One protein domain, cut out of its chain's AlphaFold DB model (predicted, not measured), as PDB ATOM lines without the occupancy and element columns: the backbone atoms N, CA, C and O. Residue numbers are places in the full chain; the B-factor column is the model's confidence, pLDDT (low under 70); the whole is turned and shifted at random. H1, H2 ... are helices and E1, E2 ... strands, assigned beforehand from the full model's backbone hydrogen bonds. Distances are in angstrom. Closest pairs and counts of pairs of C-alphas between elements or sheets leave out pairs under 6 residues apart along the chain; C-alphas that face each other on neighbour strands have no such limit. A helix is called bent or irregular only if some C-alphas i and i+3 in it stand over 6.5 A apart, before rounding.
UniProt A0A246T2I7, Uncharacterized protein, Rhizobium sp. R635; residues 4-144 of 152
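Overview. This is residues 4 to 144 of the 152 residues of an uncharacterized protein of Rhizobium sp. R635 (UniProt A0A246T2I7). Helix H5 runs through the core, with H2, H3a, which is the first arm of the bent helix H3, and H6 packed round it. At one end of the longest axis lie H1, whose last part meets the beginning of H5 about at a right angle and makes a corner with it, and the second arm H3b and H4, a loosely packed end from which residues 61 to 66 stick out; at the other end the small hairpin of E1 and E2 sits near the last part of H2, while the short H7 packs on H6. The printed part has 141 residues, with seven named helices and two named strands in the order H1 H2 H3 H4 H5 E1 E2 H6 H7. The two strands are antiparallel, and the class is mostly helix. The whole is compact, with a radius of gyration of the C-alphas of 14.5 A and spans of 41 by 31 by 26 A.

Arrangement. Begin at H1, residues 4 to 14, and look ahead to H5, residues 77 to 93, the hub, which touches four other helices. H1 touches residues 78 to 83 of H5, about perpendicular at 81 degrees; the closest C-alphas, of Phe 13 and Gln 79, are 4.7 A apart. H2, residues 16 to 31, touches H5 at a shallow tilt of 25 degrees, the same way, closest at the C-alphas of Ala 19 and Asn 82, 4.9 A. Next comes H3, residues 35 to 61, assigned as one helix by its hydrogen bonds but bent: C-alphas 48 and 51 are 8.2 A apart, and its arms H3a, residues 35 to 48, and H3b, residues 51 to 61, are about perpendicular at 88 degrees. H2 and H3a form a helical hairpin, touching at a shallow tilt of 25 degrees, opposite ways, with the C-alphas of Leu 29 and Leu 38 closest, 6.3 A. H3a touches residues 86 to 93 of H5 at a steep tilt of 48 degrees, closest at the C-alphas of Gly 42 and Leu 90, 5.0 A. H3b and H4, residues 66 to 74, touch only at the corner, and only just, with 3 pairs of C-alphas within 8 A; the closest are those of Leu 59 and Trp 68, 5.7 A. H4 and H5 are apart. E1, residues 99 to 102, and E2, residues 105 to 108, form an antiparallel hairpin; look for N 100 and O 107, 3.0 A, and N 107 and O 100, 2.9 A, within hydrogen-bond range. The closest C-alphas of H2 and E2, of Ala 27 and Val 106, are 6.3 A apart. H6, residues 113 to 128, touches H5, closest at the C-alphas of Cys 78 and Cys 124, 4.8 A; their steep tilt of 36 degrees, opposite ways, is only just past shallow. H2, H5 and H6 form a bundle, three helices side by side. H7, residues 139 to 143, touches residues 115 to 122 of H6, closest at the C-alphas of Gln 119 and Met 142, 5.3 A. Every O i to N i+4 pair is within hydrogen-bond range in H2, H3a, H3b, H4, H6 and H7, against 4 of 7 in H1 and 12 of 13 in H5.

Along the chain. Find C-alpha 4 at (56.600, 6.124, 4.548), where H1 begins. From first to last C-alpha, H2 measures 22.5 A, H3a 20.1 A and H6 21.8 A. H5 runs 24.2 A from C-alpha 77 at (40.133, 11.120, 10.890) to C-alpha 93 at (31.463, 14.051, -11.477). H7 ends at C-alpha 143, (25.160, 12.186, 15.837).

Size, cuts and confidence. The two C-alphas farthest apart, of Lys 32 and Glu 66, are 42.7 A from each other. The printed part has no cut and no long link; the link from H6 to H7, 10 residues, is short, and the others are tight. The mean pLDDT of the printed part is 90.5, and residues 63 to 64 are under 70.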
ATOM      1  N   ALA A   4      56.152   4.887   3.913       83.38
ATOM      2  CA  ALA A   4      56.600   6.124   4.548       83.38
ATOM      3  C   ALA A   4      56.370   7.327   3.626       83.38
ATOM      4  O   ALA A   4      55.887   8.370   4.063       83.38
ATOM      5  N   GLN A   5      56.650   7.151   2.336       84.44
ATOM      6  CA  GLN A   5      56.318   8.111   1.291       84.44
ATOM      7  C   GLN A   5      54.809   8.373   1.241       84.44
ATOM      8  O   GLN A   5      54.403   9.530   1.171       84.44
ATOM      9  N   LEU A   6      53.979   7.325   1.329       85.50
ATOM     10  CA  LEU A   6      52.521   7.471   1.314       85.50
ATOM     11  C   LEU A   6      51.997   8.209   2.546       85.50
ATOM     12  O   LEU A   6      51.227   9.152   2.405       85.50
ATOM     13  N   ILE A   7      52.466   7.845   3.742       86.06
ATOM     14  CA  ILE A   7      52.115   8.551   4.983       86.06
ATOM     15  C   ILE A   7      52.508  10.032   4.893       86.06
ATOM     16  O   ILE A   7      51.708  10.897   5.230       86.06
ATOM     17  N   SER A   8      53.701  10.335   4.373       87.31
ATOM     18  CA  SER A   8      54.152  11.716   4.164       87.31
ATOM     19  C   SER A   8      53.251  12.480   3.187       87.31
ATOM     20  O   SER A   8      52.845  13.607   3.464       87.31
ATOM     21  N   ALA A   9      52.866  11.862   2.065       88.06
ATOM     22  CA  ALA A   9      51.947  12.476   1.108       88.06
ATOM     23  C   ALA A   9      50.557  12.733   1.716       88.06
ATOM     24  O   ALA A   9      49.933  13.748   1.414       88.06
ATOM     25  N   LEU A  10      50.099  11.856   2.613       91.06
ATOM     26  CA  LEU A  10      48.831  11.992   3.328       91.06
ATOM     27  C   LEU A  10      48.826  13.118   4.369       91.06
ATOM     28  O   LEU A  10      47.749  13.533   4.795       91.06
ATOM     29  N   GLU A  11      49.970  13.668   4.782       92.69
ATOM     30  CA  GLU A  11      49.992  14.813   5.708       92.69
ATOM     31  C   GLU A  11      49.257  16.030   5.132       92.69
ATOM     32  O   GLU A  11      48.583  16.752   5.870       92.69
ATOM     33  N   ARG A  12      49.269  16.213   3.802       91.38
ATOM     34  CA  ARG A  12      48.494  17.282   3.145       91.38
ATOM     35  C   ARG A  12      46.980  17.121   3.320       91.38
ATOM     36  O   ARG A  12      46.244  18.094   3.233       91.38
ATOM     37  N   PHE A  13      46.518  15.903   3.600       95.56
ATOM     38  CA  PHE A  13      45.118  15.578   3.881       95.56
ATOM     39  C   PHE A  13      44.767  15.678   5.367       95.56
ATOM     40  O   PHE A  13      43.650  15.363   5.760       95.56
ATOM     41  N   ASN A  14      45.676  16.145   6.224       95.00
ATOM     42  CA  ASN A  14      45.339  16.402   7.621       95.00
ATOM     43  C   ASN A  14      44.552  17.721   7.817       95.00
ATOM     44  O   ASN A  14      44.102  18.002   8.927       95.00
ATOM     45  N   ASP A  15      44.356  18.526   6.766       95.06
ATOM     46  CA  ASP A  15      43.552  19.751   6.827       95.06
ATOM     47  C   ASP A  15      42.044  19.457   6.779       95.06
ATOM     48  O   ASP A  15      41.455  19.229   5.719       95.06
ATOM     49  N   GLY A  16      41.396  19.500   7.945       94.94
ATOM     50  CA  GLY A  16      39.946  19.351   8.050       94.94
ATOM     51  C   GLY A  16      39.151  20.479   7.382       94.94
ATOM     52  O   GLY A  16      38.062  20.221   6.874       94.94
ATOM     53  N   ASN A  17      39.675  21.712   7.315       95.75
ATOM     54  CA  ASN A  17      38.969  22.798   6.623       95.75
ATOM     55  C   ASN A  17      38.919  22.542   5.114       95.75
ATOM     56  O   ASN A  17      37.880  22.779   4.499       95.75
ATOM     57  N   GLY A  18      40.004  22.024   4.533       94.75
ATOM     58  CA  GLY A  18      40.046  21.592   3.137       94.75
ATOM     59  C   GLY A  18      38.971  20.549   2.815       94.75
ATOM     60  O   GLY A  18      38.235  20.716   1.843       94.75
ATOM     61  N   ALA A  19      38.795  19.533   3.669       96.06
ATOM     62  CA  ALA A  19      37.716  18.553   3.500       96.06
ATOM     63  C   ALA A  19      36.323  19.206   3.542       96.06
ATOM     64  O   ALA A  19      35.492  18.934   2.675       96.06
ATOM     65  N   GLN A  20      36.077  20.109   4.500       95.81
ATOM     66  CA  GLN A  20      34.803  20.831   4.591       95.81
ATOM     67  C   GLN A  20      34.526  21.693   3.358       95.81
ATOM     68  O   GLN A  20      33.387  21.763   2.910       95.81
ATOM     69  N   GLN A  21      35.542  22.370   2.821       96.06
ATOM     70  CA  GLN A  21      35.382  23.223   1.644       96.06
ATOM     71  C   GLN A  21      34.945  22.411   0.428       96.06
ATOM     72  O   GLN A  21      33.979  22.797  -0.229       96.06
ATOM     73  N   ILE A  22      35.588  21.265   0.184       96.94
ATOM     74  CA  ILE A  22      35.192  20.361  -0.901       96.94
ATOM     75  C   ILE A  22      33.769  19.847  -0.659       96.94
ATOM     76  O   ILE A  22      32.958  19.870  -1.579       96.94
ATOM     77  N   ALA A  23      33.431  19.446   0.570       96.44
ATOM     78  CA  ALA A  23      32.094  18.948   0.896       96.44
ATOM     79  C   ALA A  23      30.990  19.992   0.669       96.44
ATOM     80  O   ALA A  23      29.956  19.682   0.077       96.44
ATOM     81  N   VAL A  24      31.217  21.235   1.096       95.56
ATOM     82  CA  VAL A  24      30.271  22.345   0.910       95.56
ATOM     83  C   VAL A  24      30.131  22.715  -0.567       95.56
ATOM     84  O   VAL A  24      29.013  22.920  -1.040       95.56
ATOM     85  N   GLU A  25      31.241  22.791  -1.307       96.81
ATOM     86  CA  GLU A  25      31.221  23.054  -2.750       96.81
ATOM     87  C   GLU A  25      30.455  21.954  -3.489       96.81
ATOM     88  O   GLU A  25      29.524  22.253  -4.235       96.81
ATOM     89  N   LEU A  26      30.782  20.688  -3.218       96.88
ATOM     90  CA  LEU A  26      30.146  19.531  -3.838       96.88
ATOM     91  C   LEU A  26      28.640  19.494  -3.569       96.88
ATOM     92  O   LEU A  26      27.856  19.369  -4.508       96.88
ATOM     93  N   ALA A  27      28.219  19.661  -2.312       94.88
ATOM     94  CA  ALA A  27      26.803  19.682  -1.963       94.88
ATOM     95  C   ALA A  27      26.057  20.828  -2.664       94.88
ATOM     96  O   ALA A  27      24.976  20.615  -3.213       94.88
ATOM     97  N   GLY A  28      26.657  22.023  -2.722       95.19
ATOM     98  CA  GLY A  28      26.075  23.168  -3.421       95.19
ATOM     99  C   GLY A  28      25.974  22.976  -4.938       95.19
ATOM    100  O   GLY A  28      25.037  23.483  -5.558       95.19
ATOM    101  N   LEU A  29      26.913  22.249  -5.549       96.69
ATOM    102  CA  LEU A  29      26.867  21.889  -6.968       96.69
ATOM    103  C   LEU A  29      25.779  20.845  -7.254       96.69
ATOM    104  O   LEU A  29      25.018  21.008  -8.211       96.69
ATOM    105  N   VAL A  30      25.659  19.822  -6.401       95.31
ATOM    106  CA  VAL A  30      24.602  18.802  -6.494       95.31
ATOM    107  C   VAL A  30      23.218  19.433  -6.340       95.31
ATOM    108  O   VAL A  30      22.342  19.182  -7.165       95.31
ATOM    109  N   GLU A  31      23.021  20.299  -5.342       93.25
ATOM    110  CA  GLU A  31      21.739  20.976  -5.099       93.25
ATOM    111  C   GLU A  31      21.286  21.818  -6.305       93.25
ATOM    112  O   GLU A  31      20.105  21.845  -6.647       93.25
ATOM    113  N   LYS A  32      22.232  22.469  -6.991       94.69
ATOM    114  CA  LYS A  32      21.968  23.274  -8.195       94.69
ATOM    115  C   LYS A  32      21.873  22.450  -9.479       94.69
ATOM    116  O   LYS A  32      21.612  23.029 -10.533       94.69
ATOM    117  N   ALA A  33      22.113  21.138  -9.413       93.81
ATOM    118  CA  ALA A  33      22.300  20.270 -10.573       93.81
ATOM    119  C   ALA A  33      23.342  20.824 -11.577       93.81
ATOM    120  O   ALA A  33      23.185  20.690 -12.795       93.81
ATOM    121  N   ASP A  34      24.405  21.462 -11.073       96.81
ATOM    122  CA  ASP A  34      25.439  22.108 -11.885       96.81
ATOM    123  C   ASP A  34      26.462  21.087 -12.395       96.81
ATOM    124  O   ASP A  34      27.533  20.891 -11.819       96.81
ATOM    125  N   LYS A  35      26.123  20.428 -13.505       96.00
ATOM    126  CA  LYS A  35      26.971  19.401 -14.128       96.00
ATOM    127  C   LYS A  35      28.360  19.915 -14.503       96.00
ATOM    128  O   LYS A  35      29.343  19.252 -14.207       96.00
ATOM    129  N   MET A  36      28.450  21.108 -15.096       97.19
ATOM    130  CA  MET A  36      29.745  21.683 -15.483       97.19
ATOM    131  C   MET A  36      30.603  22.012 -14.259       97.19
ATOM    132  O   MET A  36      31.823  21.884 -14.302       97.19
ATOM    133  N   GLY A  37      29.985  22.478 -13.174       98.25
ATOM    134  CA  GLY A  37      30.694  22.711 -11.923       98.25
ATOM    135  C   GLY A  37      31.200  21.413 -11.291       98.25
ATOM    136  O   GLY A  37      32.341  21.380 -10.835       98.25
ATOM    137  N   LEU A  38      30.402  20.338 -11.323       98.00
ATOM    138  CA  LEU A  38      30.817  19.007 -10.861       98.00
ATOM    139  C   LEU A  38      31.991  18.456 -11.682       98.00
ATOM    140  O   LEU A  38      32.967  17.994 -11.098       98.00
ATOM    141  N   GLU A  39      31.935  18.569 -13.011       98.00
ATOM    142  CA  GLU A  39      33.033  18.178 -13.908       98.00
ATOM    143  C   GLU A  39      34.325  18.934 -13.564       98.00
ATOM    144  O   GLU A  39      35.355  18.311 -13.322       98.00
ATOM    145  N   ARG A  40      34.266  20.266 -13.422       98.44
ATOM    146  CA  ARG A  40      35.438  21.085 -13.051       98.44
ATOM    147  C   ARG A  40      35.996  20.755 -11.671       98.44
ATOM    148  O   ARG A  40      37.206  20.824 -11.465       98.44
ATOM    149  N   LEU A  41      35.126  20.454 -10.706       98.31
ATOM    150  CA  LEU A  41      35.550  20.012  -9.379       98.31
ATOM    151  C   LEU A  41      36.304  18.677  -9.477       98.31
ATOM    152  O   LEU A  41      37.376  18.550  -8.886       98.31
ATOM    153  N   GLY A  42      35.776  17.726 -10.253       98.19
ATOM    154  CA  GLY A  42      36.424  16.446 -10.534       98.19
ATOM    155  C   GLY A  42      37.788  16.620 -11.203       98.19
ATOM    156  O   GLY A  42      38.781  16.128 -10.680       98.19
ATOM    157  N   GLU A  43      37.862  17.405 -12.283       98.19
ATOM    158  CA  GLU A  43      39.112  17.709 -12.996       98.19
ATOM    159  C   GLU A  43      40.179  18.309 -12.071       98.19
ATOM    160  O   GLU A  43      41.349  17.935 -12.136       98.19
ATOM    161  N   ARG A  44      39.779  19.226 -11.180       98.25
ATOM    162  CA  ARG A  44      40.686  19.843 -10.205       98.25
ATOM    163  C   ARG A  44      41.226  18.819  -9.209       98.25
ATOM    164  O   ARG A  44      42.429  18.774  -8.977       98.25
ATOM    165  N   ILE A  45      40.352  17.982  -8.650       97.94
ATOM    166  CA  ILE A  45      40.755  16.912  -7.728       97.94
ATOM    167  C   ILE A  45      41.672  15.915  -8.434       97.94
ATOM    168  O   ILE A  45      42.669  15.487  -7.864       97.94
ATOM    169  N   GLU A  46      41.377  15.551  -9.675       97.19
ATOM    170  CA  GLU A  46      42.192  14.597 -10.417       97.19
ATOM    171  C   GLU A  46      43.580  15.165 -10.746       97.19
ATOM    172  O   GLU A  46      44.582  14.467 -10.584       97.19
ATOM    173  N   ALA A  47      43.663  16.453 -11.092       97.56
ATOM    174  CA  ALA A  47      44.931  17.147 -11.299       97.56
ATOM    175  C   ALA A  47      45.781  17.244 -10.017       97.56
ATOM    176  O   ALA A  47      46.994  17.023 -10.068       97.56
ATOM    177  N   ASP A  48      45.163  17.547  -8.872       95.50
ATOM    178  CA  ASP A  48      45.874  17.779  -7.607       95.50
ATOM    179  C   ASP A  48      46.195  16.473  -6.848       95.50
ATOM    180  O   ASP A  48      47.216  16.352  -6.148       95.50
ATOM    181  N   ASP A  49      45.308  15.482  -6.967       95.44
ATOM    182  CA  ASP A  49      45.239  14.316  -6.089       95.44
ATOM    183  C   ASP A  49      45.122  12.964  -6.810       95.44
ATOM    184  O   ASP A  49      45.311  11.935  -6.159       95.44
ATOM    185  N   GLY A  50      44.893  12.924  -8.125       93.44
ATOM    186  CA  GLY A  50      44.573  11.692  -8.861       93.44
ATOM    187  C   GLY A  50      45.616  10.577  -8.730       93.44
ATOM    188  O   GLY A  50      45.258   9.417  -8.515       93.44
ATOM    189  N   VAL A  51      46.910  10.918  -8.766       92.50
ATOM    190  CA  VAL A  51      48.001   9.938  -8.581       92.50
ATOM    191  C   VAL A  51      47.967   9.335  -7.175       92.50
ATOM    192  O   VAL A  51      48.040   8.119  -7.022       92.50
ATOM    193  N   LEU A  52      47.816  10.173  -6.145       92.50
ATOM    194  CA  LEU A  52      47.777   9.722  -4.754       92.50
ATOM    195  C   LEU A  52      46.535   8.864  -4.481       92.50
ATOM    196  O   LEU A  52      46.633   7.828  -3.830       92.50
ATOM    197  N   LEU A  53      45.376   9.282  -4.996       93.00
ATOM    198  CA  LEU A  53      44.123   8.541  -4.855       93.00
ATOM    199  C   LEU A  53      44.188   7.184  -5.562       93.00
ATOM    200  O   LEU A  53      43.734   6.193  -4.993       93.00
ATOM    201  N   SER A  54      44.809   7.117  -6.743       91.25
ATOM    202  CA  SER A  54      45.055   5.854  -7.451       91.25
ATOM    203  C   SER A  54      45.941   4.912  -6.634       91.25
ATOM    204  O   SER A  54      45.581   3.756  -6.439       91.25
ATOM    205  N   GLU A  55      47.046   5.409  -6.064       89.06
ATOM    206  CA  GLU A  55      47.912   4.578  -5.216       89.06
ATOM    207  C   GLU A  55      47.185   4.044  -3.967       89.06
ATOM    208  O   GLU A  55      47.409   2.906  -3.554       89.06
ATOM    209  N   ILE A  56      46.312   4.851  -3.355       88.19
ATOM    210  CA  ILE A  56      45.493   4.430  -2.208       88.19
ATOM    211  C   ILE A  56      44.489   3.354  -2.630       88.19
ATOM    212  O   ILE A  56      44.341   2.354  -1.927       88.19
ATOM    213  N   ALA A  57      43.818   3.538  -3.769       86.44
ATOM    214  CA  ALA A  57      42.851   2.581  -4.293       86.44
ATOM    215  C   ALA A  57      43.505   1.228  -4.609       86.44
ATOM    216  O   ALA A  57      42.987   0.194  -4.182       86.44
ATOM    217  N   ASP A  58      44.666   1.232  -5.268       85.81
ATOM    218  CA  ASP A  58      45.433   0.020  -5.574       85.81
ATOM    219  C   ASP A  58      45.793  -0.747  -4.292       85.81
ATOM    220  O   ASP A  58      45.612  -1.962  -4.205       85.81
ATOM    221  N   LEU A  59      46.236  -0.041  -3.246       81.44
ATOM    222  CA  LEU A  59      46.558  -0.655  -1.953       81.44
ATOM    223  C   LEU A  59      45.325  -1.213  -1.235       81.44
ATOM    224  O   LEU A  59      45.395  -2.289  -0.643       81.44
ATOM    225  N   ALA A  60      44.197  -0.505  -1.289       78.31
ATOM    226  CA  ALA A  60      42.960  -0.921  -0.635       78.31
ATOM    227  C   ALA A  60      42.321  -2.159  -1.294       78.31
ATOM    228  O   ALA A  60      41.650  -2.942  -0.615       78.31
ATOM    229  N   GLN A  61      42.543  -2.379  -2.596       76.88
ATOM    230  CA  GLN A  61      42.036  -3.554  -3.315       76.88
ATOM    231  C   GLN A  61      42.696  -4.867  -2.865       76.88
ATOM    232  O   GLN A  61      42.078  -5.936  -2.930       76.88
ATOM    233  N   HIS A  62      43.924  -4.815  -2.350       70.94
ATOM    234  CA  HIS A  62      44.642  -5.988  -1.865       70.94
ATOM    235  C   HIS A  62      44.286  -6.289  -0.400       70.94
ATOM    236  O   HIS A  62      45.026  -5.979   0.535       70.94
ATOM    237  N   LYS A  63      43.122  -6.924  -0.183       56.81
ATOM    238  CA  LYS A  63      42.698  -7.390   1.152       56.81
ATOM    239  C   LYS A  63      43.803  -8.229   1.811       56.81
ATOM    240  O   LYS A  63      44.195  -9.266   1.284       56.81
ATOM    241  N   GLY A  64      44.249  -7.799   2.993       63.41
ATOM    242  CA  GLY A  64      45.306  -8.465   3.763       63.41
ATOM    243  C   GLY A  64      46.718  -7.937   3.503       63.41
ATOM    244  O   GLY A  64      47.664  -8.482   4.069       63.41
ATOM    245  N   ASP A  65      46.877  -6.880   2.700       75.25
ATOM    246  CA  ASP A  65      48.167  -6.215   2.545       75.25
ATOM    247  C   ASP A  65      48.574  -5.534   3.868       75.25
ATOM    248  O   ASP A  65      47.943  -4.589   4.363       75.25
ATOM    249  N   GLU A  66      49.657  -6.037   4.464       81.75
ATOM    250  CA  GLU A  66      50.284  -5.484   5.667       81.75
ATOM    251  C   GLU A  66      50.620  -3.996   5.482       81.75
ATOM    252  O   GLU A  66      50.550  -3.202   6.425       81.75
ATOM    253  N   LYS A  67      50.941  -3.598   4.248       79.12
ATOM    254  CA  LYS A  67      51.254  -2.227   3.865       79.12
ATOM    255  C   LYS A  67      50.040  -1.312   3.998       79.12
ATOM    256  O   LYS A  67      50.170  -0.247   4.602       79.12
ATOM    257  N   TRP A  68      48.877  -1.729   3.488       82.81
ATOM    258  CA  TRP A  68      47.626  -0.981   3.645       82.81
ATOM    259  C   TRP A  68      47.218  -0.906   5.114       82.81
ATOM    260  O   TRP A  68      46.902   0.169   5.610       82.81
ATOM    261  N   THR A  69      47.334  -2.019   5.842       83.69
ATOM    262  CA  THR A  69      47.013  -2.067   7.276       83.69
ATOM    263  C   THR A  69      47.843  -1.058   8.074       83.69
ATOM    264  O   THR A  69      47.296  -0.307   8.880       83.69
ATOM    265  N   LYS A  70      49.158  -0.980   7.826       83.31
ATOM    266  CA  LYS A  70      50.041   0.003   8.479       83.31
ATOM    267  C   LYS A  70      49.648   1.444   8.165       83.31
ATOM    268  O   LYS A  70      49.664   2.279   9.063       83.31
ATOM    269  N   VAL A  71      49.304   1.730   6.911       84.38
ATOM    270  CA  VAL A  71      48.888   3.072   6.481       84.38
ATOM    271  C   VAL A  71      47.555   3.442   7.129       84.38
ATOM    272  O   VAL A  71      47.479   4.472   7.789       84.38
ATOM    273  N   ALA A  72      46.547   2.574   7.037       84.69
ATOM    274  CA  ALA A  72      45.219   2.804   7.602       84.69
ATOM    275  C   ALA A  72      45.253   3.022   9.125       84.69
ATOM    276  O   ALA A  72      44.567   3.904   9.631       84.69
ATOM    277  N   VAL A  73      46.089   2.278   9.861       85.00
ATOM    278  CA  VAL A  73      46.263   2.463  11.316       85.00
ATOM    279  C   VAL A  73      46.966   3.782  11.658       85.00
ATOM    280  O   VAL A  73      46.717   4.352  12.719       85.00
ATOM    281  N   ALA A  74      47.848   4.279  10.787       87.06
ATOM    282  CA  ALA A  74      48.554   5.543  11.000       87.06
ATOM    283  C   ALA A  74      47.709   6.775  10.627       87.06
ATOM    284  O   ALA A  74      48.037   7.893  11.032       87.06
ATOM    285  N   MET A  75      46.640   6.578   9.854       91.31
ATOM    286  CA  MET A  75      45.806   7.659   9.358       91.31
ATOM    287  C   MET A  75      44.908   8.258  10.438       91.31
ATOM    288  O   MET A  75      44.327   7.581  11.285       91.31
ATOM    289  N   ARG A  76      44.754   9.578  10.363       94.50
ATOM    290  CA  ARG A  76      43.895  10.373  11.241       94.50
ATOM    291  C   ARG A  76      42.516  10.580  10.615       94.50
ATOM    292  O   ARG A  76      42.400  10.569   9.389       94.50
ATOM    293  N   PRO A  77      41.476  10.881  11.416       95.69
ATOM    294  CA  PRO A  77      40.133  11.120  10.890       95.69
ATOM    295  C   PRO A  77      40.067  12.176   9.779       95.69
ATOM    296  O   PRO A  77      39.393  11.961   8.780       95.69
ATOM    297  N   CYS A  78      40.826  13.272   9.885       96.56
ATOM    298  CA  CYS A  78      40.862  14.294   8.833       96.56
ATOM    299  C   CYS A  78      41.437  13.774   7.507       96.56
ATOM    300  O   CYS A  78      40.969  14.179   6.446       96.56
ATOM    301  N   GLN A  79      42.406  12.854   7.560       96.12
ATOM    302  CA  GLN A  79      42.989  12.242   6.364       96.12
ATOM    303  C   GLN A  79      41.987  11.313   5.685       96.12
ATOM    304  O   GLN A  79      41.801  11.414   4.474       96.12
ATOM    305  N   PHE A  80      41.287  10.481   6.461       95.31
ATOM    306  CA  PHE A  80      40.180   9.675   5.940       95.31
ATOM    307  C   PHE A  80      39.098  10.551   5.305       95.31
ATOM    308  O   PHE A  80      38.745  10.335   4.150       95.31
ATOM    309  N   ALA A  81      38.634  11.589   6.007       96.56
ATOM    310  CA  ALA A  81      37.613  12.497   5.492       96.56
ATOM    311  C   ALA A  81      38.037  13.163   4.170       96.56
ATOM    312  O   ALA A  81      37.255  13.213   3.223       96.56
ATOM    313  N   ASN A  82      39.289  13.621   4.074       97.25
ATOM    314  CA  ASN A  82      39.832  14.217   2.852       97.25
ATOM    315  C   ASN A  82      39.902  13.228   1.678       97.25
ATOM    316  O   ASN A  82      39.659  13.635   0.542       97.25
ATOM    317  N   ILE A  83      40.228  11.959   1.926       95.75
ATOM    318  CA  ILE A  83      40.231  10.930   0.877       95.75
ATOM    319  C   ILE A  83      38.803  10.655   0.420       95.75
ATOM    320  O   ILE A  83      38.517  10.756  -0.772       95.75
ATOM    321  N   PHE A  84      37.900  10.353   1.356       95.94
ATOM    322  CA  PHE A  84      36.535   9.975   1.012       95.94
ATOM    323  C   PHE A  84      35.806  11.083   0.259       95.94
ATOM    324  O   PHE A  84      35.203  10.801  -0.771       95.94
ATOM    325  N   ILE A  85      35.930  12.348   0.679       97.38
ATOM    326  CA  ILE A  85      35.238  13.433  -0.024       97.38
ATOM    327  C   ILE A  85      35.717  13.610  -1.469       97.38
ATOM    328  O   ILE A  85      34.928  13.944  -2.348       97.38
ATOM    329  N   ARG A  86      37.000  13.344  -1.736       97.62
ATOM    330  CA  ARG A  86      37.557  13.394  -3.092       97.62
ATOM    331  C   ARG A  86      37.068  12.234  -3.944       97.62
ATOM    332  O   ARG A  86      36.700  12.451  -5.091       97.62
ATOM    333  N   ILE A  87      37.010  11.029  -3.376       95.25
ATOM    334  CA  ILE A  87      36.437   9.855  -4.049       95.25
ATOM    335  C   ILE A  87      34.967  10.112  -4.398       95.25
ATOM    336  O   ILE A  87      34.578   9.928  -5.548       95.25
ATOM    337  N   ILE A  88      34.182  10.606  -3.439       95.69
ATOM    338  CA  ILE A  88      32.771  10.966  -3.630       95.69
ATOM    339  C   ILE A  88      32.627  12.015  -4.741       95.69
ATOM    340  O   ILE A  88      31.827  11.835  -5.657       95.69
ATOM    341  N   ALA A  89      33.432  13.082  -4.716       96.88
ATOM    342  CA  ALA A  89      33.407  14.112  -5.752       96.88
ATOM    343  C   ALA A  89      33.696  13.545  -7.153       96.88
ATOM    344  O   ALA A  89      32.970  13.864  -8.093       96.88
ATOM    345  N   LEU A  90      34.705  12.676  -7.290       96.56
ATOM    346  CA  LEU A  90      35.053  12.032  -8.561       96.56
ATOM    347  C   LEU A  90      33.950  11.084  -9.052       96.56
ATOM    348  O   LEU A  90      33.607  11.095 -10.232       96.56
ATOM    349  N   GLN A  91      33.352  10.294  -8.157       94.56
ATOM    350  CA  GLN A  91      32.235   9.404  -8.488       94.56
ATOM    351  C   GLN A  91      31.014  10.182  -8.995       94.56
ATOM    352  O   GLN A  91      30.409   9.819 -10.008       94.56
ATOM    353  N   ILE A  92      30.678  11.283  -8.321       95.19
ATOM    354  CA  ILE A  92      29.571  12.158  -8.717       95.19
ATOM    355  C   ILE A  92      29.861  12.835 -10.057       95.19
ATOM    356  O   ILE A  92      29.005  12.814 -10.941       95.19
ATOM    357  N   ALA A  93      31.057  13.404 -10.231       95.31
ATOM    358  CA  ALA A  93      31.463  14.051 -11.477       95.31
ATOM    359  C   ALA A  93      31.454  13.071 -12.663       95.31
ATOM    360  O   ALA A  93      30.990  13.418 -13.747       95.31
ATOM    361  N   GLY A  94      31.891  11.827 -12.442       93.25
ATOM    362  CA  GLY A  94      31.857  10.760 -13.443       93.25
ATOM    363  C   GLY A  94      30.467  10.172 -13.706       93.25
ATOM    364  O   GLY A  94      30.325   9.333 -14.596       93.25
ATOM    365  N   GLY A  95      29.442  10.568 -12.942       91.31
ATOM    366  CA  GLY A  95      28.083  10.038 -13.066       91.31
ATOM    367  C   GLY A  95      27.979   8.538 -12.776       91.31
ATOM    368  O   GLY A  95      27.091   7.874 -13.309       91.31
ATOM    369  N   THR A  96      28.894   7.988 -11.972       89.19
ATOM    370  CA  THR A  96      28.981   6.544 -11.690       89.19
ATOM    371  C   THR A  96      28.125   6.105 -10.505       89.19
ATOM    372  O   THR A  96      28.038   4.912 -10.223       89.19
ATOM    373  N   VAL A  97      27.484   7.056  -9.826       90.69
ATOM    374  CA  VAL A  97      26.706   6.834  -8.607       90.69
ATOM    375  C   VAL A  97      25.305   7.416  -8.710       90.69
ATOM    376  O   VAL A  97      25.068   8.416  -9.393       90.69
ATOM    377  N   GLN A  98      24.369   6.797  -7.994       90.50
ATOM    378  CA  GLN A  98      23.020   7.315  -7.830       90.50
ATOM    379  C   GLN A  98      22.952   8.166  -6.562       90.50
ATOM    380  O   GLN A  98      23.326   7.725  -5.480       90.50
ATOM    381  N   LEU A  99      22.467   9.398  -6.710       91.06
ATOM    382  CA  LEU A  99      22.380  10.355  -5.613       91.06
ATOM    383  C   LEU A  99      20.993  10.391  -4.992       91.06
ATOM    384  O   LEU A  99      19.982  10.424  -5.697       91.06
ATOM    385  N   VAL A 100      20.967  10.501  -3.667       88.50
ATOM    386  CA  VAL A 100      19.763  10.798  -2.894       88.50
ATOM    387  C   VAL A 100      20.002  12.094  -2.130       88.50
ATOM    388  O   VAL A 100      20.936  12.206  -1.341       88.50
ATOM    389  N   VAL A 101      19.153  13.095  -2.372       87.00
ATOM    390  CA  VAL A 101      19.211  14.382  -1.669       87.00
ATOM    391  C   VAL A 101      17.968  14.531  -0.804       87.00
ATOM    392  O   VAL A 101      16.846  14.563  -1.317       87.00
ATOM    393  N   ARG A 102      18.145  14.651   0.515       78.81
ATOM    394  CA  ARG A 102      17.036  14.815   1.465       78.81
ATOM    395  C   ARG A 102      17.371  15.887   2.494       78.81
ATOM    396  O   ARG A 102      18.369  15.799   3.197       78.81
ATOM    397  N   ARG A 103      16.522  16.919   2.584       76.81
ATOM    398  CA  ARG A 103      16.666  18.048   3.530       76.81
ATOM    399  C   ARG A 103      18.070  18.685   3.531       76.81
ATOM    400  O   ARG A 103      18.594  19.025   4.590       76.81
ATOM    401  N   GLY A 104      18.665  18.837   2.346       78.12
ATOM    402  CA  GLY A 104      19.986  19.449   2.167       78.12
ATOM    403  C   GLY A 104      21.176  18.530   2.468       78.12
ATOM    404  O   GLY A 104      22.308  18.994   2.406       78.12
ATOM    405  N   THR A 105      20.940  17.251   2.776       85.75
ATOM    406  CA  THR A 105      21.989  16.229   2.866       85.75
ATOM    407  C   THR A 105      22.074  15.458   1.554       85.75
ATOM    408  O   THR A 105      21.044  15.038   1.024       85.75
ATOM    409  N   VAL A 106      23.291  15.295   1.037       90.69
ATOM    410  CA  VAL A 106      23.612  14.506  -0.160       90.69
ATOM    411  C   VAL A 106      24.153  13.152   0.275       90.69
ATOM    412  O   VAL A 106      25.042  13.095   1.119       90.69
ATOM    413  N   MET A 107      23.653  12.077  -0.314       90.25
ATOM    414  CA  MET A 107      24.133  10.722  -0.049       90.25
ATOM    415  C   MET A 107      24.263   9.934  -1.343       90.25
ATOM    416  O   MET A 107      23.664  10.299  -2.367       90.25
ATOM    417  N   ILE A 108      25.004   8.836  -1.261       90.31
ATOM    418  CA  ILE A 108      25.224   7.915  -2.367       90.31
ATOM    419  C   ILE A 108      24.497   6.601  -2.085       90.31
ATOM    420  O   ILE A 108      24.820   5.893  -1.142       90.31
ATOM    421  N   ASP A 109      23.537   6.255  -2.940       85.06
ATOM    422  CA  ASP A 109      22.791   5.004  -2.801       85.06
ATOM    423  C   ASP A 109      23.672   3.787  -3.139       85.06
ATOM    424  O   ASP A 109      24.451   3.803  -4.098       85.06
ATOM    425  N   GLY A 110      23.521   2.712  -2.366       80.69
ATOM    426  CA  GLY A 110      24.195   1.432  -2.592       80.69
ATOM    427  C   GLY A 110      25.661   1.347  -2.150       80.69
ATOM    428  O   GLY A 110      26.307   0.338  -2.449       80.69
ATOM    429  N   THR A 111      26.202   2.351  -1.450       84.56
ATOM    430  CA  THR A 111      27.573   2.330  -0.903       84.56
ATOM    431  C   THR A 111      27.646   3.010   0.462       84.56
ATOM    432  O   THR A 111      26.916   3.960   0.682       84.56
ATOM    433  N   ASP A 112      28.603   2.621   1.309       88.38
ATOM    434  CA  ASP A 112      28.806   3.245   2.629       88.38
ATOM    435  C   ASP A 112      29.790   4.437   2.608       88.38
ATOM    436  O   ASP A 112      30.145   4.976   3.652       88.38
ATOM    437  N   VAL A 113      30.287   4.848   1.434       91.12
ATOM    438  CA  VAL A 113      31.436   5.771   1.319       91.12
ATOM    439  C   VAL A 113      31.153   7.170   1.880       91.12
ATOM    440  O   VAL A 113      32.035   7.820   2.444       91.12
ATOM    441  N   ASP A 114      29.925   7.651   1.732       92.00
ATOM    442  CA  ASP A 114      29.448   8.919   2.269       92.00
ATOM    443  C   ASP A 114      29.188   8.835   3.776       92.00
ATOM    444  O   ASP A 114      29.495   9.787   4.496       92.00
ATOM    445  N   SER A 115      28.721   7.689   4.272       91.81
ATOM    446  CA  SER A 115      28.624   7.405   5.707       91.81
ATOM    447  C   SER A 115      30.002   7.313   6.381       91.81
ATOM    448  O   SER A 115      30.210   7.937   7.425       91.81
ATOM    449  N   ASP A 116      30.978   6.655   5.750       93.56
ATOM    450  CA  ASP A 116      32.377   6.626   6.197       93.56
ATOM    451  C   ASP A 116      32.974   8.043   6.220       93.56
ATOM    452  O   ASP A 116      33.590   8.462   7.209       93.56
ATOM    453  N   PHE A 117      32.744   8.829   5.159       95.19
ATOM    454  CA  PHE A 117      33.116  10.243   5.137       95.19
ATOM    455  C   PHE A 117      32.513  10.996   6.326       95.19
ATOM    456  O   PHE A 117      33.249  11.663   7.055       95.19
ATOM    457  N   ALA A 118      31.199  10.888   6.531       93.81
ATOM    458  CA  ALA A 118      30.478  11.601   7.576       93.81
ATOM    459  C   ALA A 118      31.037  11.264   8.967       93.81
ATOM    460  O   ALA A 118      31.340  12.169   9.753       93.81
ATOM    461  N   GLN A 119      31.282   9.979   9.243       94.12
ATOM    462  CA  GLN A 119      31.888   9.514  10.490       94.12
ATOM    463  C   GLN A 119      33.276  10.125  10.722       94.12
ATOM    464  O   GLN A 119      33.569  10.668  11.795       94.12
ATOM    465  N   HIS A 120      34.153  10.041   9.721       95.69
ATOM    466  CA  HIS A 120      35.521  10.534   9.836       95.69
ATOM    467  C   HIS A 120      35.592  12.060   9.887       95.69
ATOM    468  O   HIS A 120      36.409  12.608  10.633       95.69
ATOM    469  N   MET A 121      34.723  12.751   9.151       96.25
ATOM    470  CA  MET A 121      34.637  14.205   9.168       96.25
ATOM    471  C   MET A 121      34.134  14.697  10.523       96.25
ATOM    472  O   MET A 121      34.740  15.603  11.086       96.25
ATOM    473  N   TRP A 122      33.123  14.053  11.110       94.38
ATOM    474  CA  TRP A 122      32.656  14.381  12.459       94.38
ATOM    475  C   TRP A 122      33.767  14.240  13.511       94.38
ATOM    476  O   TRP A 122      34.022  15.155  14.299       94.38
ATOM    477  N   ALA A 123      34.502  13.123  13.485       94.88
ATOM    478  CA  ALA A 123      35.648  12.930  14.368       94.88
ATOM    479  C   ALA A 123      36.763  13.962  14.107       94.88
ATOM    480  O   ALA A 123      37.360  14.479  15.053       94.88
ATOM    481  N   CYS A 124      37.031  14.298  12.840       96.38
ATOM    482  CA  CYS A 124      37.981  15.342  12.464       96.38
ATOM    483  C   CYS A 124      37.580  16.712  13.028       96.38
ATOM    484  O   CYS A 124      38.418  17.392  13.624       96.38
ATOM    485  N   GLU A 125      36.311  17.100  12.877       95.31
ATOM    486  CA  GLU A 125      35.762  18.363  13.375       95.31
ATOM    487  C   GLU A 125      35.900  18.461  14.890       95.31
ATOM    488  O   GLU A 125      36.426  19.451  15.403       95.31
ATOM    489  N   PHE A 126      35.512  17.403  15.604       94.44
ATOM    490  CA  PHE A 126      35.612  17.348  17.056       94.44
ATOM    491  C   PHE A 126      37.064  17.467  17.541       94.44
ATOM    492  O   PHE A 126      37.380  18.324  18.371       94.44
ATOM    493  N   LEU A 127      37.970  16.643  17.002       95.12
ATOM    494  CA  LEU A 127      39.375  16.611  17.421       95.12
ATOM    495  C   LEU A 127      40.127  17.895  17.055       95.12
ATOM    496  O   LEU A 127      40.991  18.342  17.810       95.12
ATOM    497  N   SER A 128      39.778  18.506  15.924       94.94
ATOM    498  CA  SER A 128      40.427  19.719  15.410       94.94
ATOM    499  C   SER A 128      39.724  21.009  15.843       94.94
ATOM    500  O   SER A 128      40.167  22.096  15.480       94.94
ATOM    501  N   ARG A 129      38.644  20.905  16.635       95.19
ATOM    502  CA  ARG A 129      37.800  22.025  17.090       95.19
ATOM    503  C   ARG A 129      37.262  22.880  15.936       95.19
ATOM    504  O   ARG A 129      37.197  24.105  16.041       95.19
ATOM    505  N   LEU A 130      36.888  22.232  14.838       94.06
ATOM    506  CA  LEU A 130      36.254  22.888  13.698       94.06
ATOM    507  C   LEU A 130      34.735  22.960  13.914       94.06
ATOM    508  O   LEU A 130      34.158  22.074  14.548       94.06
ATOM    509  N   PRO A 131      34.061  24.001  13.399       93.00
ATOM    510  CA  PRO A 131      32.603  24.048  13.403       93.00
ATOM    511  C   PRO A 131      32.036  22.956  12.494       93.00
ATOM    512  O   PRO A 131      32.567  22.751  11.407       93.00
ATOM    513  N   HIS A 132      30.931  22.325  12.889       89.50
ATOM    514  CA  HIS A 132      30.259  21.326  12.058       89.50
ATOM    515  C   HIS A 132      29.668  21.953  10.786       89.50
ATOM    516  O   HIS A 132      28.895  22.913  10.878       89.50
ATOM    517  N   LYS A 133      30.032  21.424   9.612       87.19
ATOM    518  CA  LYS A 133      29.550  21.916   8.300       87.19
ATOM    519  C   LYS A 133      29.135  20.815   7.323       87.19
ATOM    520  O   LYS A 133      28.719  21.123   6.209       87.19
ATOM    521  N   THR A 134      29.274  19.554   7.712       78.69
ATOM    522  CA  THR A 134      29.074  18.412   6.822       78.69
ATOM    523  C   THR A 134      27.621  18.270   6.372       78.69
ATOM    524  O   THR A 134      26.710  18.124   7.183       78.69
ATOM    525  N   SER A 135      27.413  18.276   5.056       85.38
ATOM    526  CA  SER A 135      26.119  18.062   4.396       85.38
ATOM    527  C   SER A 135      26.119  16.825   3.491       85.38
ATOM    528  O   SER A 135      25.278  16.711   2.603       85.38
ATOM    529  N   ILE A 136      27.077  15.916   3.686       91.44
ATOM    530  CA  ILE A 136      27.231  14.682   2.913       91.44
ATOM    531  C   ILE A 136      27.227  13.496   3.878       91.44
ATOM    532  O   ILE A 136      27.890  13.567   4.913       91.44
ATOM    533  N   GLY A 137      26.500  12.439   3.521       88.62
ATOM    534  CA  GLY A 137      26.396  11.196   4.285       88.62
ATOM    535  C   GLY A 137      25.420  11.227   5.463       88.62
ATOM    536  O   GLY A 137      24.735  12.224   5.722       88.62
ATOM    537  N   SER A 138      25.365  10.102   6.178       83.81
ATOM    538  CA  SER A 138      24.406   9.828   7.253       83.81
ATOM    539  C   SER A 138      24.588  10.726   8.490       83.81
ATOM    540  O   SER A 138      25.643  10.765   9.131       83.81
ATOM    541  N   LYS A 139      23.506  11.403   8.908       77.88
ATOM    542  CA  LYS A 139      23.451  12.148  10.185       77.88
ATOM    543  C   LYS A 139      23.345  11.225  11.392       77.88
ATOM    544  O   LYS A 139      23.862  11.575  12.459       77.88
ATOM    545  N   CYS A 140      22.717  10.065  11.221       82.12
ATOM    546  CA  CYS A 140      22.624   9.019  12.232       82.12
ATOM    547  C   CYS A 140      24.023   8.532  12.623       82.12
ATOM    548  O   CYS A 140      24.351   8.512  13.808       82.12
ATOM    549  N   VAL A 141      24.888   8.256  11.643       80.50
ATOM    550  CA  VAL A 141      26.277   7.826  11.879       80.50
ATOM    551  C   VAL A 141      27.097   8.903  12.604       80.50
ATOM    552  O   VAL A 141      27.912   8.583  13.468       80.50
ATOM    553  N   MET A 142      26.857  10.185  12.315       76.19
ATOM    554  CA  MET A 142      27.562  11.292  12.978       76.19
ATOM    555  C   MET A 142      27.084  11.550  14.414       76.19
ATOM    556  O   MET A 142      27.892  11.768  15.315       76.19
ATOM    557  N   THR A 143      25.766  11.592  14.628       73.94
ATOM    558  CA  THR A 143      25.160  12.186  15.837       73.94
ATOM    559  C   THR A 143      24.310  11.223  16.661       73.94
ATOM    560  O   THR A 143      23.957  11.538  17.798       73.94
ATOM    561  N   GLY A 144      23.962  10.061  16.107       77.94
ATOM    562  CA  GLY A 144      22.980   9.136  16.670       77.94
ATOM    563  C   GLY A 144      21.518   9.560  16.473       77.94
ATOM    564  O   GLY A 144      20.627   8.844  16.925       77.94
TER     565      GLY A 144